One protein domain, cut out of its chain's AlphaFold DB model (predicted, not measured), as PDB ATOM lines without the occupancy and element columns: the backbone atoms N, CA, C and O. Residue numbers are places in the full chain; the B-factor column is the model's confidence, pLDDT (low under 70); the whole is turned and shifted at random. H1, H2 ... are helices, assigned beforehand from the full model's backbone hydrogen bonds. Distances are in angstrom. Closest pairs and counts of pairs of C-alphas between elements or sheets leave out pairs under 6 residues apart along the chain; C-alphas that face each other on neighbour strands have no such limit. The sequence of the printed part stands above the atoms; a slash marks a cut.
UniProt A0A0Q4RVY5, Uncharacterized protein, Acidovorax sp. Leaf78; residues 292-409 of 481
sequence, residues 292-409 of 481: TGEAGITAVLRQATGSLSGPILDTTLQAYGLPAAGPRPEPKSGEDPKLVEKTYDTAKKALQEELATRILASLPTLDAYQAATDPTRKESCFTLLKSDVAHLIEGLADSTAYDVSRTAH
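What this domain is: This is residues 292 to 409 of the 481 residues of an uncharacterized protein of Acidovorax sp. Leaf78 (UniProt A0A0Q4RVY5). Two long helices, H3 and H5, spread as an open V, its narrow part where the end of H3 comes close to H5 near Val 389; H1 packs on both there, side by side with H5. H2 lies farther along, packing on H5 near Thr 400, while short H4 folds back on the early part of H5, and the link of residues 320 to 336 runs out to the far start of H3. The printed part has 118 residues with five named helices, H1 to H5 in order, and no named strand; the class is all helix. It is loose, with a radius of gyration of the C-alphas of 17.3 A, and spans 62 by 31 by 22 A, only just elongated.

Where its parts are: H1, residues 294 to 307, begins at C-alpha 294 (151.751, 190.426, 102.173) and is 20.4 A long. H2 is residues 310 to 319, 14.6 A. H3, residues 337 to 360, begins at (186.225, 186.032, 119.500) and measures 35.0 A. H4 is residues 364 to 370. H5, residues 375 to 408, measures 49.1 A and ends at (167.086, 189.841, 135.558).

How they stand to each other: H1, H2, H3 and H5 form a bundle, a group of helices packed together; over the whole printed part the helix packing is mostly crossed, with 1 of the 4 pairs of helices that touch at a shallow tilt. H1 touches residues 349 to 360 of H3 alone, closest C-alphas Arg 302 and Ala 356, 5.2 A, at a steep tilt of 44 degrees, opposite ways. H1 touches residues 386 to 397 of H5 alone, closest C-alphas Ala 304 and Ile 393, 6.2 A, at a shallow tilt of 4 degrees, the same way. H2 touches residues 399 to 403 of H5 alone, closest C-alphas Ile 312 and Thr 400, 7.0 A. H4 and H5 form a helical hairpin, touching through residues 378 to 385 of H5 alone, closest C-alphas Tyr 369 and Cys 381, 5.0 A. H2 and H4 are apart. In H1, H2, H3, H4 and H5 every O i to N i+4 pair is within hydrogen-bond range.

The domain as a whole: The two C-alphas farthest apart, of Ser 333 and Thr 376, are 62.3 A apart. The printed part has no cut; the link from H2 to H3 is long, with 17 residues. The mean pLDDT of the printed part is 70.3, and 50 residues are under 70, among them 307 to 321 and 383 to 409.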
ATOM      1  N   THR A 292     150.199 197.439 102.743       82.12
ATOM      2  CA  THR A 292     149.306 197.356 101.563       82.12
ATOM      3  C   THR A 292     149.293 195.987 100.874       82.12
ATOM      4  O   THR A 292     148.502 195.762  99.962       82.12
ATOM      5  N   GLY A 293     150.137 195.053 101.317       83.31
ATOM      6  CA  GLY A 293     150.153 193.666 100.853       83.31
ATOM      7  C   GLY A 293     151.031 192.776 101.732       83.31
ATOM      8  O   GLY A 293     151.695 193.261 102.652       83.31
ATOM      9  N   GLU A 294     151.044 191.478 101.424       84.56
ATOM     10  CA  GLU A 294     151.751 190.426 102.173       84.56
ATOM     11  C   GLU A 294     153.200 190.793 102.529       84.56
ATOM     12  O   GLU A 294     153.575 190.724 103.693       84.56
ATOM     13  N   ALA A 295     153.990 191.286 101.568       85.88
ATOM     14  CA  ALA A 295     155.390 191.654 101.796       85.88
ATOM     15  C   ALA A 295     155.589 192.698 102.917       85.88
ATOM     16  O   ALA A 295     156.617 192.676 103.593       85.88
ATOM     17  N   GLY A 296     154.607 193.580 103.148       83.94
ATOM     18  CA  GLY A 296     154.615 194.516 104.276       83.94
ATOM     19  C   GLY A 296     154.337 193.823 105.612       83.94
ATOM     20  O   GLY A 296     155.029 194.089 106.591       83.94
ATOM     21  N   ILE A 297     153.392 192.877 105.639       79.75
ATOM     22  CA  ILE A 297     153.096 192.045 106.816       79.75
ATOM     23  C   ILE A 297     154.329 191.208 107.192       79.75
ATOM     24  O   ILE A 297     154.778 191.251 108.339       79.75
ATOM     25  N   THR A 298     154.957 190.535 106.221       84.19
ATOM     26  CA  THR A 298     156.198 189.764 106.419       84.19
ATOM     27  C   THR A 298     157.346 190.638 106.929       84.19
ATOM     28  O   THR A 298     158.133 190.195 107.766       84.19
ATOM     29  N   ALA A 299     157.457 191.883 106.453       85.12
ATOM     30  CA  ALA A 299     158.490 192.815 106.899       85.12
ATOM     31  C   ALA A 299     158.298 193.264 108.357       85.12
ATOM     32  O   ALA A 299     159.283 193.345 109.090       85.12
ATOM     33  N   VAL A 300     157.061 193.514 108.802       79.88
ATOM     34  CA  VAL A 300     156.778 193.842 110.211       79.88
ATOM     35  C   VAL A 300     157.002 192.622 111.108       79.88
ATOM     36  O   VAL A 300     157.682 192.731 112.127       79.88
ATOM     37  N   LEU A 301     156.526 191.441 110.704       73.62
ATOM     38  CA  LEU A 301     156.698 190.214 111.486       73.62
ATOM     39  C   LEU A 301     158.181 189.831 111.655       73.62
ATOM     40  O   LEU A 301     158.573 189.389 112.731       73.62
ATOM     41  N   ARG A 302     159.037 190.097 110.654       84.56
ATOM     42  CA  ARG A 302     160.507 189.970 110.772       84.56
ATOM     43  C   ARG A 302     161.138 190.949 111.767       84.56
ATOM     44  O   ARG A 302     162.155 190.616 112.371       84.56
ATOM     45  N   GLN A 303     160.568 192.140 111.963       79.94
ATOM     46  CA  GLN A 303     161.030 193.063 113.010       79.94
ATOM     47  C   GLN A 303     160.635 192.558 114.408       79.94
ATOM     48  O   GLN A 303     161.449 192.623 115.331       79.94
ATOM     49  N   ALA A 304     159.424 192.008 114.549       66.38
ATOM     50  CA  ALA A 304     158.958 191.396 115.792       66.38
ATOM     51  C   ALA A 304     159.815 190.175 116.177       66.38
ATOM     52  O   ALA A 304     160.466 190.194 117.222       66.38
ATOM     53  N   THR A 305     159.949 189.165 115.302       69.62
ATOM     54  CA  THR A 305     160.795 187.984 115.583       69.62
ATOM     55  C   THR A 305     162.272 188.341 115.780       69.62
ATOM     56  O   THR A 305     162.962 187.702 116.577       69.62
ATOM     57  N   GLY A 306     162.755 189.398 115.117       76.88
ATOM     58  CA  GLY A 306     164.087 189.974 115.310       76.88
ATOM     59  C   GLY A 306     164.371 190.451 116.743       76.88
ATOM     60  O   GLY A 306     165.534 190.488 117.151       76.88
ATOM     61  N   SER A 307     163.329 190.741 117.528       65.56
ATOM     62  CA  SER A 307     163.434 191.187 118.929       65.56
ATOM     63  C   SER A 307     163.554 190.031 119.925       65.56
ATOM     64  O   SER A 307     164.036 190.228 121.038       65.56
ATOM     65  N   LEU A 308     163.175 188.814 119.520       60.47
ATOM     66  CA  LEU A 308     163.245 187.627 120.370       60.47
ATOM     67  C   LEU A 308     164.700 187.284 120.734       60.47
ATOM     68  O   LEU A 308     165.642 187.423 119.940       60.47
ATOM     69  N   SER A 309     164.905 186.802 121.955       63.03
ATOM     70  CA  SER A 309     166.211 186.352 122.433       63.03
ATOM     71  C   SER A 309     166.065 185.326 123.555       63.03
ATOM     72  O   SER A 309     164.971 185.139 124.083       63.03
ATOM     73  N   GLY A 310     167.166 184.649 123.892       63.66
ATOM     74  CA  GLY A 310     167.203 183.712 125.012       63.66
ATOM     75  C   GLY A 310     166.199 182.554 124.881       63.66
ATOM     76  O   GLY A 310     165.892 182.140 123.759       63.66
ATOM     77  N   PRO A 311     165.677 182.039 126.012       54.16
ATOM     78  CA  PRO A 311     164.810 180.863 126.040       54.16
ATOM     79  C   PRO A 311     163.575 180.969 125.144       54.16
ATOM     80  O   PRO A 311     163.239 179.994 124.478       54.16
ATOM     81  N   ILE A 312     162.930 182.139 125.066       53.72
ATOM     82  CA  ILE A 312     161.767 182.339 124.185       53.72
ATOM     83  C   ILE A 312     162.117 182.173 122.718       53.72
ATOM     84  O   ILE A 312     161.328 181.569 121.994       53.72
ATOM     85  N   LEU A 313     163.266 182.679 122.256       61.84
ATOM     86  CA  LEU A 313     163.649 182.483 120.858       61.84
ATOM     87  C   LEU A 313     163.792 180.989 120.560       61.84
ATOM     88  O   LEU A 313     163.211 180.517 119.590       61.84
ATOM     89  N   ASP A 314     164.482 180.243 121.421       52.69
ATOM     90  CA  ASP A 314     164.666 178.801 121.246       52.69
ATOM     91  C   ASP A 314     163.339 178.027 121.331       52.69
ATOM     92  O   ASP A 314     163.067 177.195 120.468       52.69
ATOM     93  N   THR A 315     162.470 178.352 122.296       53.03
ATOM     94  CA  THR A 315     161.127 177.750 122.427       53.03
ATOM     95  C   THR A 315     160.243 178.065 121.218       53.03
ATOM     96  O   THR A 315     159.557 177.182 120.707       53.03
ATOM     97  N   THR A 316     160.275 179.300 120.707       49.97
ATOM     98  CA  THR A 316     159.468 179.702 119.542       49.97
ATOM     99  C   THR A 316     160.011 179.072 118.257       49.97
ATOM    100  O   THR A 316     159.230 178.603 117.432       49.97
ATOM    101  N   LEU A 317     161.335 178.978 118.092       56.31
ATOM    102  CA  LEU A 317     161.951 178.228 116.992       56.31
ATOM    103  C   LEU A 317     161.501 176.759 117.022       56.31
ATOM    104  O   LEU A 317     160.973 176.265 116.025       56.31
ATOM    105  N   GLN A 318     161.615 176.094 118.174       60.16
ATOM    106  CA  GLN A 318     161.198 174.699 118.353       60.16
ATOM    107  C   GLN A 318     159.701 174.487 118.080       60.16
ATOM    108  O   GLN A 318     159.353 173.553 117.358       60.16
ATOM    109  N   ALA A 319     158.824 175.373 118.566       52.69
ATOM    110  CA  ALA A 319     157.377 175.299 118.338       52.69
ATOM    111  C   ALA A 319     156.995 175.348 116.846       52.69
ATOM    112  O   ALA A 319     156.042 174.692 116.428       52.69
ATOM    113  N   TYR A 320     157.769 176.068 116.024       57.84
ATOM    114  CA  TYR A 320     157.601 176.103 114.567       57.84
ATOM    115  C   TYR A 320     158.445 175.050 113.818       57.84
ATOM    116  O   TYR A 320     158.402 174.978 112.586       57.84
ATOM    117  N   GLY A 321     159.176 174.184 114.528       62.78
ATOM    118  CA  GLY A 321     160.001 173.110 113.962       62.78
ATOM    119  C   GLY A 321     161.322 173.587 113.346       62.78
ATOM    120  O   GLY A 321     161.786 173.008 112.358       62.78
ATOM    121  N   LEU A 322     161.889 174.665 113.883       70.38
ATOM    122  CA  LEU A 322     163.216 175.196 113.569       70.38
ATOM    123  C   LEU A 322     164.223 174.779 114.656       70.38
ATOM    124  O   LEU A 322     163.831 174.565 115.806       70.38
ATOM    125  N   PRO A 323     165.524 174.656 114.333       76.25
ATOM    126  CA  PRO A 323     166.537 174.392 115.346       76.25
ATOM    127  C   PRO A 323     166.671 175.597 116.287       76.25
ATOM    128  O   PRO A 323     166.622 176.745 115.849       76.25
ATOM    129  N   ALA A 324     166.877 175.324 117.576       73.06
ATOM    130  CA  ALA A 324     167.233 176.343 118.557       73.06
ATOM    131  C   ALA A 324     168.556 177.035 118.174       73.06
ATOM    132  O   ALA A 324     169.474 176.388 117.660       73.06
ATOM    133  N   ALA A 325     168.666 178.333 118.460       74.44
ATOM    134  CA  ALA A 325     169.922 179.072 118.368       74.44
ATOM    135  C   ALA A 325     170.868 178.691 119.523       74.44
ATOM    136  O   ALA A 325     172.081 178.604 119.320       74.44
ATOM    137  N   GLY A 326     170.307 178.403 120.703       71.38
ATOM    138  CA  GLY A 326     171.033 177.917 121.871       71.38
ATOM    139  C   GLY A 326     171.882 178.990 122.570       71.38
ATOM    140  O   GLY A 326     171.792 180.180 122.262       71.38
ATOM    141  N   PRO A 327     172.725 178.597 123.542       75.50
ATOM    142  CA  PRO A 327     173.640 179.524 124.196       75.50
ATOM    143  C   PRO A 327     174.717 180.018 123.218       75.50
ATOM    144  O   PRO A 327     175.269 179.243 122.434       75.50
ATOM    145  N   ARG A 328     175.070 181.308 123.309       78.00
ATOM    146  CA  ARG A 328     176.176 181.890 122.535       78.00
ATOM    147  C   ARG A 328     177.481 181.129 122.853       78.00
ATOM    148  O   ARG A 328     177.826 181.026 124.029       78.00
ATOM    149  N   PRO A 329     178.209 180.608 121.847       78.94
ATOM    150  CA  PRO A 329     179.380 179.766 122.076       78.94
ATOM    151  C   PRO A 329     180.577 180.566 122.599       78.94
ATOM    152  O   PRO A 329     180.853 181.674 122.134       78.94
ATOM    153  N   GLU A 330     181.335 179.967 123.518       84.50
ATOM    154  CA  GLU A 330     182.638 180.488 123.932       84.50
ATOM    155  C   GLU A 330     183.691 180.249 122.828       84.50
ATOM    156  O   GLU A 330     183.737 179.153 122.253       84.50
ATOM    157  N   PRO A 331     184.549 181.239 122.512       84.44
ATOM    158  CA  PRO A 331     185.602 181.083 121.514       84.44
ATOM    159  C   PRO A 331     186.706 180.153 122.030       84.44
ATOM    160  O   PRO A 331     187.209 180.310 123.145       84.44
ATOM    161  N   LYS A 332     187.118 179.188 121.206       88.25
ATOM    162  CA  LYS A 332     188.167 178.226 121.573       88.25
ATOM    163  C   LYS A 332     189.554 178.859 121.482       88.25
ATOM    164  O   LYS A 332     189.772 179.853 120.793       88.25
ATOM    165  N   SER A 333     190.528 178.235 122.145       77.62
ATOM    166  CA  SER A 333     191.929 178.664 122.083       77.62
ATOM    167  C   SER A 333     192.435 178.696 120.632       77.62
ATOM    168  O   SER A 333     192.518 177.655 119.980       77.62
ATOM    169  N   GLY A 334     192.751 179.895 120.133       83.69
ATOM    170  CA  GLY A 334     193.186 180.144 118.751       83.69
ATOM    171  C   GLY A 334     192.106 180.675 117.794       83.69
ATOM    172  O   GLY A 334     192.450 181.059 116.678       83.69
ATOM    173  N   GLU A 335     190.833 180.741 118.197       84.94
ATOM    174  CA  GLU A 335     189.760 181.386 117.422       84.94
ATOM    175  C   GLU A 335     189.724 182.911 117.698       84.94
ATOM    176  O   GLU A 335     190.054 183.354 118.798       84.94
ATOM    177  N   ASP A 336     189.310 183.735 116.722       88.00
ATOM    178  CA  ASP A 336     189.020 185.165 116.949       88.00
ATOM    179  C   ASP A 336     187.627 185.308 117.595       88.00
ATOM    180  O   ASP A 336     186.629 184.984 116.937       88.00
ATOM    181  N   PRO A 337     187.511 185.838 118.833       84.75
ATOM    182  CA  PRO A 337     186.225 186.032 119.500       84.75
ATOM    183  C   PRO A 337     185.210 186.824 118.670       84.75
ATOM    184  O   PRO A 337     184.022 186.512 118.699       84.75
ATOM    185  N   LYS A 338     185.662 187.809 117.880       85.31
ATOM    186  CA  LYS A 338     184.781 188.646 117.049       85.31
ATOM    187  C   LYS A 338     184.223 187.892 115.849       85.31
ATOM    188  O   LYS A 338     183.119 188.190 115.394       85.31
ATOM    189  N   LEU A 339     184.969 186.918 115.328       88.38
ATOM    190  CA  LEU A 339     184.511 186.059 114.240       88.38
ATOM    191  C   LEU A 339     183.490 185.033 114.748       88.38
ATOM    192  O   LEU A 339     182.473 184.819 114.087       88.38
ATOM    193  N   VAL A 340     183.723 184.454 115.930       84.06
ATOM    194  CA  VAL A 340     182.775 183.554 116.608       84.06
ATOM    195  C   VAL A 340     181.465 184.287 116.922       84.06
ATOM    196  O   VAL A 340     180.400 183.836 116.497       84.06
ATOM    197  N   GLU A 341     181.542 185.462 117.556       83.62
ATOM    198  CA  GLU A 341     180.386 186.313 117.873       83.62
ATOM    199  C   GLU A 341     179.578 186.675 116.619       83.62
ATOM    200  O   GLU A 341     178.381 186.391 116.542       83.62
ATOM    201  N   LYS A 342     180.238 187.215 115.586       89.81
ATOM    202  CA  LYS A 342     179.582 187.596 114.326       89.81
ATOM    203  C   LYS A 342     178.925 186.407 113.620       89.81
ATOM    204  O   LYS A 342     177.880 186.574 112.991       89.81
ATOM    205  N   THR A 343     179.527 185.220 113.692       89.00
ATOM    206  CA  THR A 343     178.986 184.005 113.063       89.00
ATOM    207  C   THR A 343     177.726 183.535 113.788       89.00
ATOM    208  O   THR A 343     176.720 183.265 113.131       89.00
ATOM    209  N   TYR A 344     177.743 183.527 115.124       87.00
ATOM    210  CA  TYR A 344     176.564 183.236 115.944       87.00
ATOM    211  C   TYR A 344     175.431 184.246 115.697       87.00
ATOM    212  O   TYR A 344     174.308 183.836 115.412       87.00
ATOM    213  N   ASP A 345     175.715 185.551 115.704       85.88
ATOM    214  CA  ASP A 345     174.687 186.580 115.481       85.88
ATOM    215  C   ASP A 345     174.096 186.521 114.060       85.88
ATOM    216  O   ASP A 345     172.901 186.757 113.868       85.88
ATOM    217  N   THR A 346     174.902 186.142 113.060       90.75
ATOM    218  CA  THR A 346     174.426 185.913 111.684       90.75
ATOM    219  C   THR A 346     173.496 184.698 111.612       90.75
ATOM    220  O   THR A 346     172.435 184.782 110.992       90.75
ATOM    221  N   ALA A 347     173.848 183.588 112.273       87.12
ATOM    222  CA  ALA A 347     173.011 182.390 112.337       87.12
ATOM    223  C   ALA A 347     171.700 182.647 113.104       87.12
ATOM    224  O   ALA A 347     170.623 182.324 112.602       87.12
ATOM    225  N   LYS A 348     171.772 183.319 114.263       87.81
ATOM    226  CA  LYS A 348     170.603 183.753 115.042       87.81
ATOM    227  C   LYS A 348     169.650 184.590 114.181       87.81
ATOM    228  O   LYS A 348     168.455 184.309 114.144       87.81
ATOM    229  N   LYS A 349     170.171 185.580 113.446       89.62
ATOM    230  CA  LYS A 349     169.355 186.444 112.577       89.62
ATOM    231  C   LYS A 349     168.690 185.668 111.438       89.62
ATOM    232  O   LYS A 349     167.520 185.915 111.160       89.62
ATOM    233  N   ALA A 350     169.390 184.715 110.819       90.25
ATOM    234  CA  ALA A 350     168.802 183.853 109.792       90.25
ATOM    235  C   ALA A 350     167.624 183.027 110.344       90.25
ATOM    236  O   ALA A 350     166.559 183.002 109.731       90.25
ATOM    237  N   LEU A 351     167.771 182.447 111.542       85.00
ATOM    238  CA  LEU A 351     166.695 181.719 112.226       85.00
ATOM    239  C   LEU A 351     165.500 182.627 112.568       85.00
ATOM    240  O   LEU A 351     164.355 182.224 112.386       85.00
ATOM    241  N   GLN A 352     165.737 183.873 112.996       84.38
ATOM    242  CA  GLN A 352     164.671 184.857 113.250       84.38
ATOM    243  C   GLN A 352     163.926 185.283 111.968       84.38
ATOM    244  O   GLN A 352     162.711 185.506 112.005       84.38
ATOM    245  N   GLU A 353     164.627 185.386 110.834       89.06
ATOM    246  CA  GLU A 353     164.033 185.706 109.528       89.06
ATOM    247  C   GLU A 353     163.235 184.536 108.932       89.06
ATOM    248  O   GLU A 353     162.161 184.769 108.364       89.06
ATOM    249  N   GLU A 354     163.717 183.298 109.098       86.69
ATOM    250  CA  GLU A 354     162.986 182.079 108.727       86.69
ATOM    251  C   GLU A 354     161.741 181.899 109.608       86.69
ATOM    252  O   GLU A 354     160.650 181.658 109.084       86.69
ATOM    253  N   LEU A 355     161.866 182.115 110.922       76.12
ATOM    254  CA  LEU A 355     160.764 182.035 111.882       76.12
ATOM    255  C   LEU A 355     159.596 182.951 111.501       76.12
ATOM    256  O   LEU A 355     158.457 182.497 111.496       76.12
ATOM    257  N   ALA A 356     159.847 184.202 111.108       78.31
ATOM    258  CA  ALA A 356     158.778 185.103 110.666       78.31
ATOM    259  C   ALA A 356     158.039 184.584 109.421       78.31
ATOM    260  O   ALA A 356     156.813 184.647 109.352       78.31
ATOM    261  N   THR A 357     158.769 184.041 108.443       81.50
ATOM    262  CA  THR A 357     158.157 183.427 107.256       81.50
ATOM    263  C   THR A 357     157.354 182.176 107.625       81.50
ATOM    264  O   THR A 357     156.284 181.954 107.060       81.50
ATOM    265  N   ARG A 358     157.816 181.393 108.603       70.19
ATOM    266  CA  ARG A 358     157.184 180.142 109.042       70.19
ATOM    267  C   ARG A 358     155.968 180.353 109.951       70.19
ATOM    268  O   ARG A 358     155.003 179.606 109.835       70.19
ATOM    269  N   ILE A 359     155.968 181.411 110.767       68.31
ATOM    270  CA  ILE A 359     154.782 181.908 111.482       68.31
ATOM    271  C   ILE A 359     153.725 182.356 110.467       68.31
ATOM    272  O   ILE A 359     152.593 181.880 110.525       68.31
ATOM    273  N   LEU A 360     154.079 183.215 109.503       71.94
ATOM    274  CA  LEU A 360     153.115 183.727 108.522       71.94
ATOM    275  C   LEU A 360     152.493 182.601 107.681       71.94
ATOM    276  O   LEU A 360     151.278 182.568 107.513       71.94
ATOM    277  N   ALA A 361     153.306 181.643 107.226       73.25
ATOM    278  CA  ALA A 361     152.851 180.470 106.479       73.25
ATOM    279  C   ALA A 361     152.024 179.462 107.308       73.25
ATOM    280  O   ALA A 361     151.485 178.516 106.742       73.25
ATOM    281  N   SER A 362     151.917 179.640 108.631       62.56
ATOM    282  CA  SER A 362     151.047 178.822 109.491       62.56
ATOM    283  C   SER A 362     149.625 179.375 109.638       62.56
ATOM    284  O   SER A 362     148.762 178.682 110.176       62.56
ATOM    285  N   LEU A 363     149.363 180.607 109.178       62.59
ATOM    286  CA  LEU A 363     148.071 181.276 109.335       62.59
ATOM    287  C   LEU A 363     147.087 180.884 108.216       62.59
ATOM    288  O   LEU A 363     147.306 181.268 107.066       62.59
ATOM    289  N   PRO A 364     145.935 180.245 108.517       63.28
ATOM    290  CA  PRO A 364     144.930 179.902 107.500       63.28
ATOM    291  C   PRO A 364     144.317 181.124 106.789       63.28
ATOM    292  O   PRO A 364     143.737 181.013 105.707       63.28
ATOM    293  N   THR A 365     144.437 182.313 107.383       63.16
ATOM    294  CA  THR A 365     144.035 183.589 106.777       63.16
ATOM    295  C   THR A 365     144.987 184.061 105.676       63.16
ATOM    296  O   THR A 365     144.546 184.809 104.800       63.16
ATOM    297  N   LEU A 366     146.239 183.579 105.637       70.75
ATOM    298  CA  LEU A 366     147.144 183.790 104.505       70.75
ATOM    299  C   LEU A 366     146.630 183.050 103.266       70.75
ATOM    300  O   LEU A 366     146.429 183.682 102.229       70.75
ATOM    301  N   ASP A 367     146.329 181.754 103.391       74.25
ATOM    302  CA  ASP A 367     145.752 180.944 102.308       74.25
ATOM    303  C   ASP A 367     144.452 181.571 101.786       74.25
ATOM    304  O   ASP A 367     144.252 181.716 100.577       74.25
ATOM    305  N   ALA A 368     143.582 182.023 102.697       71.44
ATOM    306  CA  ALA A 368     142.337 182.701 102.344       71.44
ATOM    307  C   ALA A 368     142.563 184.028 101.590       71.44
ATOM    308  O   ALA A 368     141.815 184.336 100.659       71.44
ATOM    309  N   TYR A 369     143.593 184.802 101.953       78.06
ATOM    310  CA  TYR A 369     143.986 186.034 101.259       78.06
ATOM    311  C   TYR A 369     144.619 185.761  99.886       78.06
ATOM    312  O   TYR A 369     144.301 186.454  98.910       78.06
ATOM    313  N   GLN A 370     145.484 184.752  99.774       87.25
ATOM    314  CA  GLN A 370     146.134 184.380  98.516       87.25
ATOM    315  C   GLN A 370     145.118 183.806  97.516       87.25
ATOM    316  O   GLN A 370     145.091 184.245  96.364       87.25
ATOM    317  N   ALA A 371     144.205 182.938  97.969       85.44
ATOM    318  CA  ALA A 371     143.121 182.375  97.160       85.44
ATOM    319  C   ALA A 371     142.003 183.380  96.801       85.44
ATOM    320  O   ALA A 371     141.180 183.100  95.926       85.44
ATOM    321  N   ALA A 372     141.938 184.550  97.449       85.31
ATOM    322  CA  ALA A 372     140.943 185.572  97.132       85.31
ATOM    323  C   ALA A 372     141.261 186.293  95.807       85.31
ATOM    324  O   ALA A 372     142.224 187.061  95.702       85.31
ATOM    325  N   THR A 373     140.411 186.057  94.805       87.69
ATOM    326  CA  THR A 373     140.444 186.694  93.475       87.69
ATOM    327  C   THR A 373     139.539 187.925  93.368       87.69
ATOM    328  O   THR A 373     139.873 188.858  92.643       87.69
ATOM    329  N   ASP A 374     138.420 187.953  94.097       90.81
ATOM    330  CA  ASP A 374     137.545 189.128  94.221       90.81
ATOM    331  C   ASP A 374     138.189 190.199  95.127       90.81
ATOM    332  O   ASP A 374     138.656 189.847  96.216       90.81
ATOM    333  N   PRO A 375     138.212 191.491  94.734       85.50
ATOM    334  CA  PRO A 375     138.859 192.547  95.513       85.50
ATOM    335  C   PRO A 375     138.234 192.746  96.900       85.50
ATOM    336  O   PRO A 375     138.971 192.841  97.878       85.50
ATOM    337  N   THR A 376     136.904 192.728  97.013       81.12
ATOM    338  CA  THR A 376     136.162 192.910  98.277       81.12
ATOM    339  C   THR A 376     136.485 191.803  99.279       81.12
ATOM    340  O   THR A 376     136.765 192.047 100.457       81.12
ATOM    341  N   ARG A 377     136.495 190.553  98.801       73.25
ATOM    342  CA  ARG A 377     136.886 189.384  99.593       73.25
ATOM    343  C   ARG A 377     138.367 189.436  99.959       73.25
ATOM    344  O   ARG A 377     138.714 189.092 101.086       73.25
ATOM    345  N   LYS A 378     139.234 189.879  99.045       83.19
ATOM    346  CA  LYS A 378     140.678 189.992  99.288       83.19
ATOM    347  C   LYS A 378     140.992 191.048 100.346       83.19
ATOM    348  O   LYS A 378     141.783 190.766 101.238       83.19
ATOM    349  N   GLU A 379     140.332 192.203 100.308       76.88
ATOM    350  CA  GLU A 379     140.421 193.254 101.332       76.88
ATOM    351  C   GLU A 379     139.909 192.770 102.702       76.88
ATOM    352  O   GLU A 379     140.558 192.991 103.728       76.88
ATOM    353  N   SER A 380     138.811 192.007 102.715       73.06
ATOM    354  CA  SER A 380     138.280 191.376 103.933       73.06
ATOM    355  C   SER A 380     139.275 190.379 104.547       73.06
ATOM    356  O   SER A 380     139.607 190.478 105.728       73.06
ATOM    357  N   CYS A 381     139.818 189.451 103.748       65.44
ATOM    358  CA  CYS A 381     140.831 188.494 104.206       65.44
ATOM    359  C   CYS A 381     142.144 189.182 104.618       65.44
ATOM    360  O   CYS A 381     142.765 188.765 105.590       65.44
ATOM    361  N   PHE A 382     142.545 190.259 103.936       74.88
ATOM    362  CA  PHE A 382     143.727 191.051 104.288       74.88
ATOM    363  C   PHE A 382     143.571 191.765 105.638       74.88
ATOM    364  O   PHE A 382     144.524 191.854 106.409       74.88
ATOM    365  N   THR A 383     142.360 192.236 105.945       69.88
ATOM    366  CA  THR A 383     142.032 192.864 107.234       69.88
ATOM    367  C   THR A 383     142.085 191.848 108.379       69.88
ATOM    368  O   THR A 383     142.661 192.142 109.424       69.88
ATOM    369  N   LEU A 384     141.569 190.631 108.166       62.19
ATOM    370  CA  LEU A 384     141.676 189.536 109.139       62.19
ATOM    371  C   LEU A 384     143.136 189.107 109.355       62.19
ATOM    372  O   LEU A 384     143.586 189.054 110.494       62.19
ATOM    373  N   LEU A 385     143.908 188.921 108.278       60.31
ATOM    374  CA  LEU A 385     145.334 188.581 108.346       60.31
ATOM    375  C   LEU A 385     146.157 189.633 109.116       60.31
ATOM    376  O   LEU A 385     147.078 189.279 109.850       60.31
ATOM    377  N   LYS A 386     145.816 190.926 109.004       64.88
ATOM    378  CA  LYS A 386     146.400 191.978 109.856       64.88
ATOM    379  C   LYS A 386     146.030 191.819 111.332       64.88
ATOM    380  O   LYS A 386     146.884 192.072 112.171       64.88
ATOM    381  N   SER A 387     144.798 191.419 111.654       60.34
ATOM    382  CA  SER A 387     144.368 191.201 113.043       60.34
ATOM    383  C   SER A 387     145.092 190.010 113.677       60.34
ATOM    384  O   SER A 387     145.606 190.129 114.785       60.34
ATOM    385  N   ASP A 388     145.210 188.896 112.951       54.00
ATOM    386  CA  ASP A 388     145.922 187.703 113.428       54.00
ATOM    387  C   ASP A 388     147.408 188.006 113.686       54.00
ATOM    388  O   ASP A 388     147.962 187.639 114.723       54.00
ATOM    389  N   VAL A 389     148.055 188.733 112.766       60.69
ATOM    390  CA  VAL A 389     149.463 189.134 112.920       60.69
ATOM    391  C   VAL A 389     149.645 190.204 114.003       60.69
ATOM    392  O   VAL A 389     150.678 190.197 114.668       60.69
ATOM    393  N   ALA A 390     148.658 191.073 114.252       53.25
ATOM    394  CA  ALA A 390     148.693 192.002 115.383       53.25
ATOM    395  C   ALA A 390     148.724 191.244 116.720       53.25
ATOM    396  O   ALA A 390     149.636 191.457 117.513       53.25
ATOM    397  N   HIS A 391     147.813 190.286 116.919       52.97
ATOM    398  CA  HIS A 391     147.767 189.473 118.139       52.97
ATOM    399  C   HIS A 391     149.007 188.585 118.327       52.97
ATOM    400  O   HIS A 391     149.438 188.354 119.457       52.97
ATOM    401  N   LEU A 392     149.634 188.129 117.236       54.19
ATOM    402  CA  LEU A 392     150.936 187.459 117.303       54.19
ATOM    403  C   LEU A 392     152.057 188.404 117.759       54.19
ATOM    404  O   LEU A 392     152.890 187.998 118.565       54.19
ATOM    405  N   ILE A 393     152.092 189.652 117.280       55.69
ATOM    406  CA  ILE A 393     153.084 190.650 117.717       55.69
ATOM    407  C   ILE A 393     152.882 190.992 119.200       55.69
ATOM    408  O   ILE A 393     153.850 190.973 119.955       55.69
ATOM    409  N   GLU A 394     151.637 191.216 119.629       51.84
ATOM    410  CA  GLU A 394     151.268 191.446 121.036       51.84
ATOM    411  C   GLU A 394     151.722 190.275 121.932       51.84
ATOM    412  O   GLU A 394     152.441 190.479 122.910       51.84
ATOM    413  N   GLY A 395     151.410 189.028 121.555       46.44
ATOM    414  CA  GLY A 395     151.811 187.842 122.321       46.44
ATOM    415  C   GLY A 395     153.327 187.601 122.371       46.44
ATOM    416  O   GLY A 395     153.854 187.180 123.404       46.44
ATOM    417  N   LEU A 396     154.056 187.893 121.288       53.78
ATOM    418  CA  LEU A 396     155.525 187.827 121.269       53.78
ATOM    419  C   LEU A 396     156.160 188.919 122.148       53.78
ATOM    420  O   LEU A 396     157.186 188.664 122.789       53.78
ATOM    421  N   ALA A 397     155.549 190.104 122.211       51.50
ATOM    422  CA  ALA A 397     155.984 191.214 123.051       51.50
ATOM    423  C   ALA A 397     155.826 190.903 124.545       51.50
ATOM    424  O   ALA A 397     156.807 190.978 125.288       51.50
ATOM    425  N   ASP A 398     154.626 190.489 124.963       48.94
ATOM    426  CA  ASP A 398     154.312 190.151 126.357       48.94
ATOM    427  C   ASP A 398     155.190 189.000 126.866       48.94
ATOM    428  O   ASP A 398     155.746 189.062 127.966       48.94
ATOM    429  N   SER A 399     155.397 187.980 126.026       43.78
ATOM    430  CA  SER A 399     156.321 186.882 126.314       43.78
ATOM    431  C   SER A 399     157.754 187.409 126.503       43.78
ATOM    432  O   SER A 399     158.395 187.141 127.521       43.78
ATOM    433  N   THR A 400     158.257 188.242 125.585       47.78
ATOM    434  CA  THR A 400     159.620 188.805 125.676       47.78
ATOM    435  C   THR A 400     159.807 189.684 126.919       47.78
ATOM    436  O   THR A 400     160.843 189.596 127.581       47.78
ATOM    437  N   ALA A 401     158.807 190.489 127.288       45.62
ATOM    438  CA  ALA A 401     158.823 191.294 128.510       45.62
ATOM    439  C   ALA A 401     158.860 190.423 129.784       45.62
ATOM    440  O   ALA A 401     159.595 190.735 130.732       45.62
ATOM    441  N   TYR A 402     158.132 189.301 129.785       43.94
ATOM    442  CA  TYR A 402     158.166 188.311 130.862       43.94
ATOM    443  C   TYR A 402     159.563 187.687 131.026       43.94
ATOM    444  O   TYR A 402     160.067 187.630 132.148       43.94
ATOM    445  N   ASP A 403     160.247 187.300 129.941       42.94
ATOM    446  CA  ASP A 403     161.610 186.745 130.042       42.94
ATOM    447  C   ASP A 403     162.669 187.769 130.443       42.94
ATOM    448  O   ASP A 403     163.581 187.420 131.192       42.94
ATOM    449  N   VAL A 404     162.560 189.028 130.010       39.91
ATOM    450  CA  VAL A 404     163.463 190.098 130.473       39.91
ATOM    451  C   VAL A 404     163.335 190.281 131.989       39.91
ATOM    452  O   VAL A 404     164.344 190.337 132.692       39.91
ATOM    453  N   SER A 405     162.108 190.274 132.514       40.78
ATOM    454  CA  SER A 405     161.851 190.358 133.958       40.78
ATOM    455  C   SER A 405     162.334 189.101 134.704       40.78
ATOM    456  O   SER A 405     162.974 189.201 135.750       40.78
ATOM    457  N   ARG A 406     162.107 187.908 134.134       38.38
ATOM    458  CA  ARG A 406     162.520 186.605 134.690       38.38
ATOM    459  C   ARG A 406     164.040 186.417 134.730       38.38
ATOM    460  O   ARG A 406     164.562 185.857 135.690       38.38
ATOM    461  N   THR A 407     164.754 186.856 133.695       36.72
ATOM    462  CA  THR A 407     166.215 186.673 133.570       36.72
ATOM    463  C   THR A 407     167.027 187.701 134.354       36.72
ATOM    464  O   THR A 407     168.159 187.406 134.729       36.72
ATOM    465  N   ALA A 408     166.451 188.862 134.679       36.03
ATOM    466  CA  ALA A 408     167.086 189.841 135.558       36.03
ATOM    467  C   ALA A 408     167.226 189.352 137.016       36.03
ATOM    468  O   ALA A 408     168.125 189.806 137.732       36.03
ATOM    469  N   HIS A 409     166.337 188.460 137.478       38.44
ATOM    470  CA  HIS A 409     166.106 188.209 138.905       38.44
ATOM    471  C   HIS A 409     165.755 186.730 139.206       38.44
ATOM    472  O   HIS A 409     164.586 186.359 139.332       38.44
TER     473      HIS A 409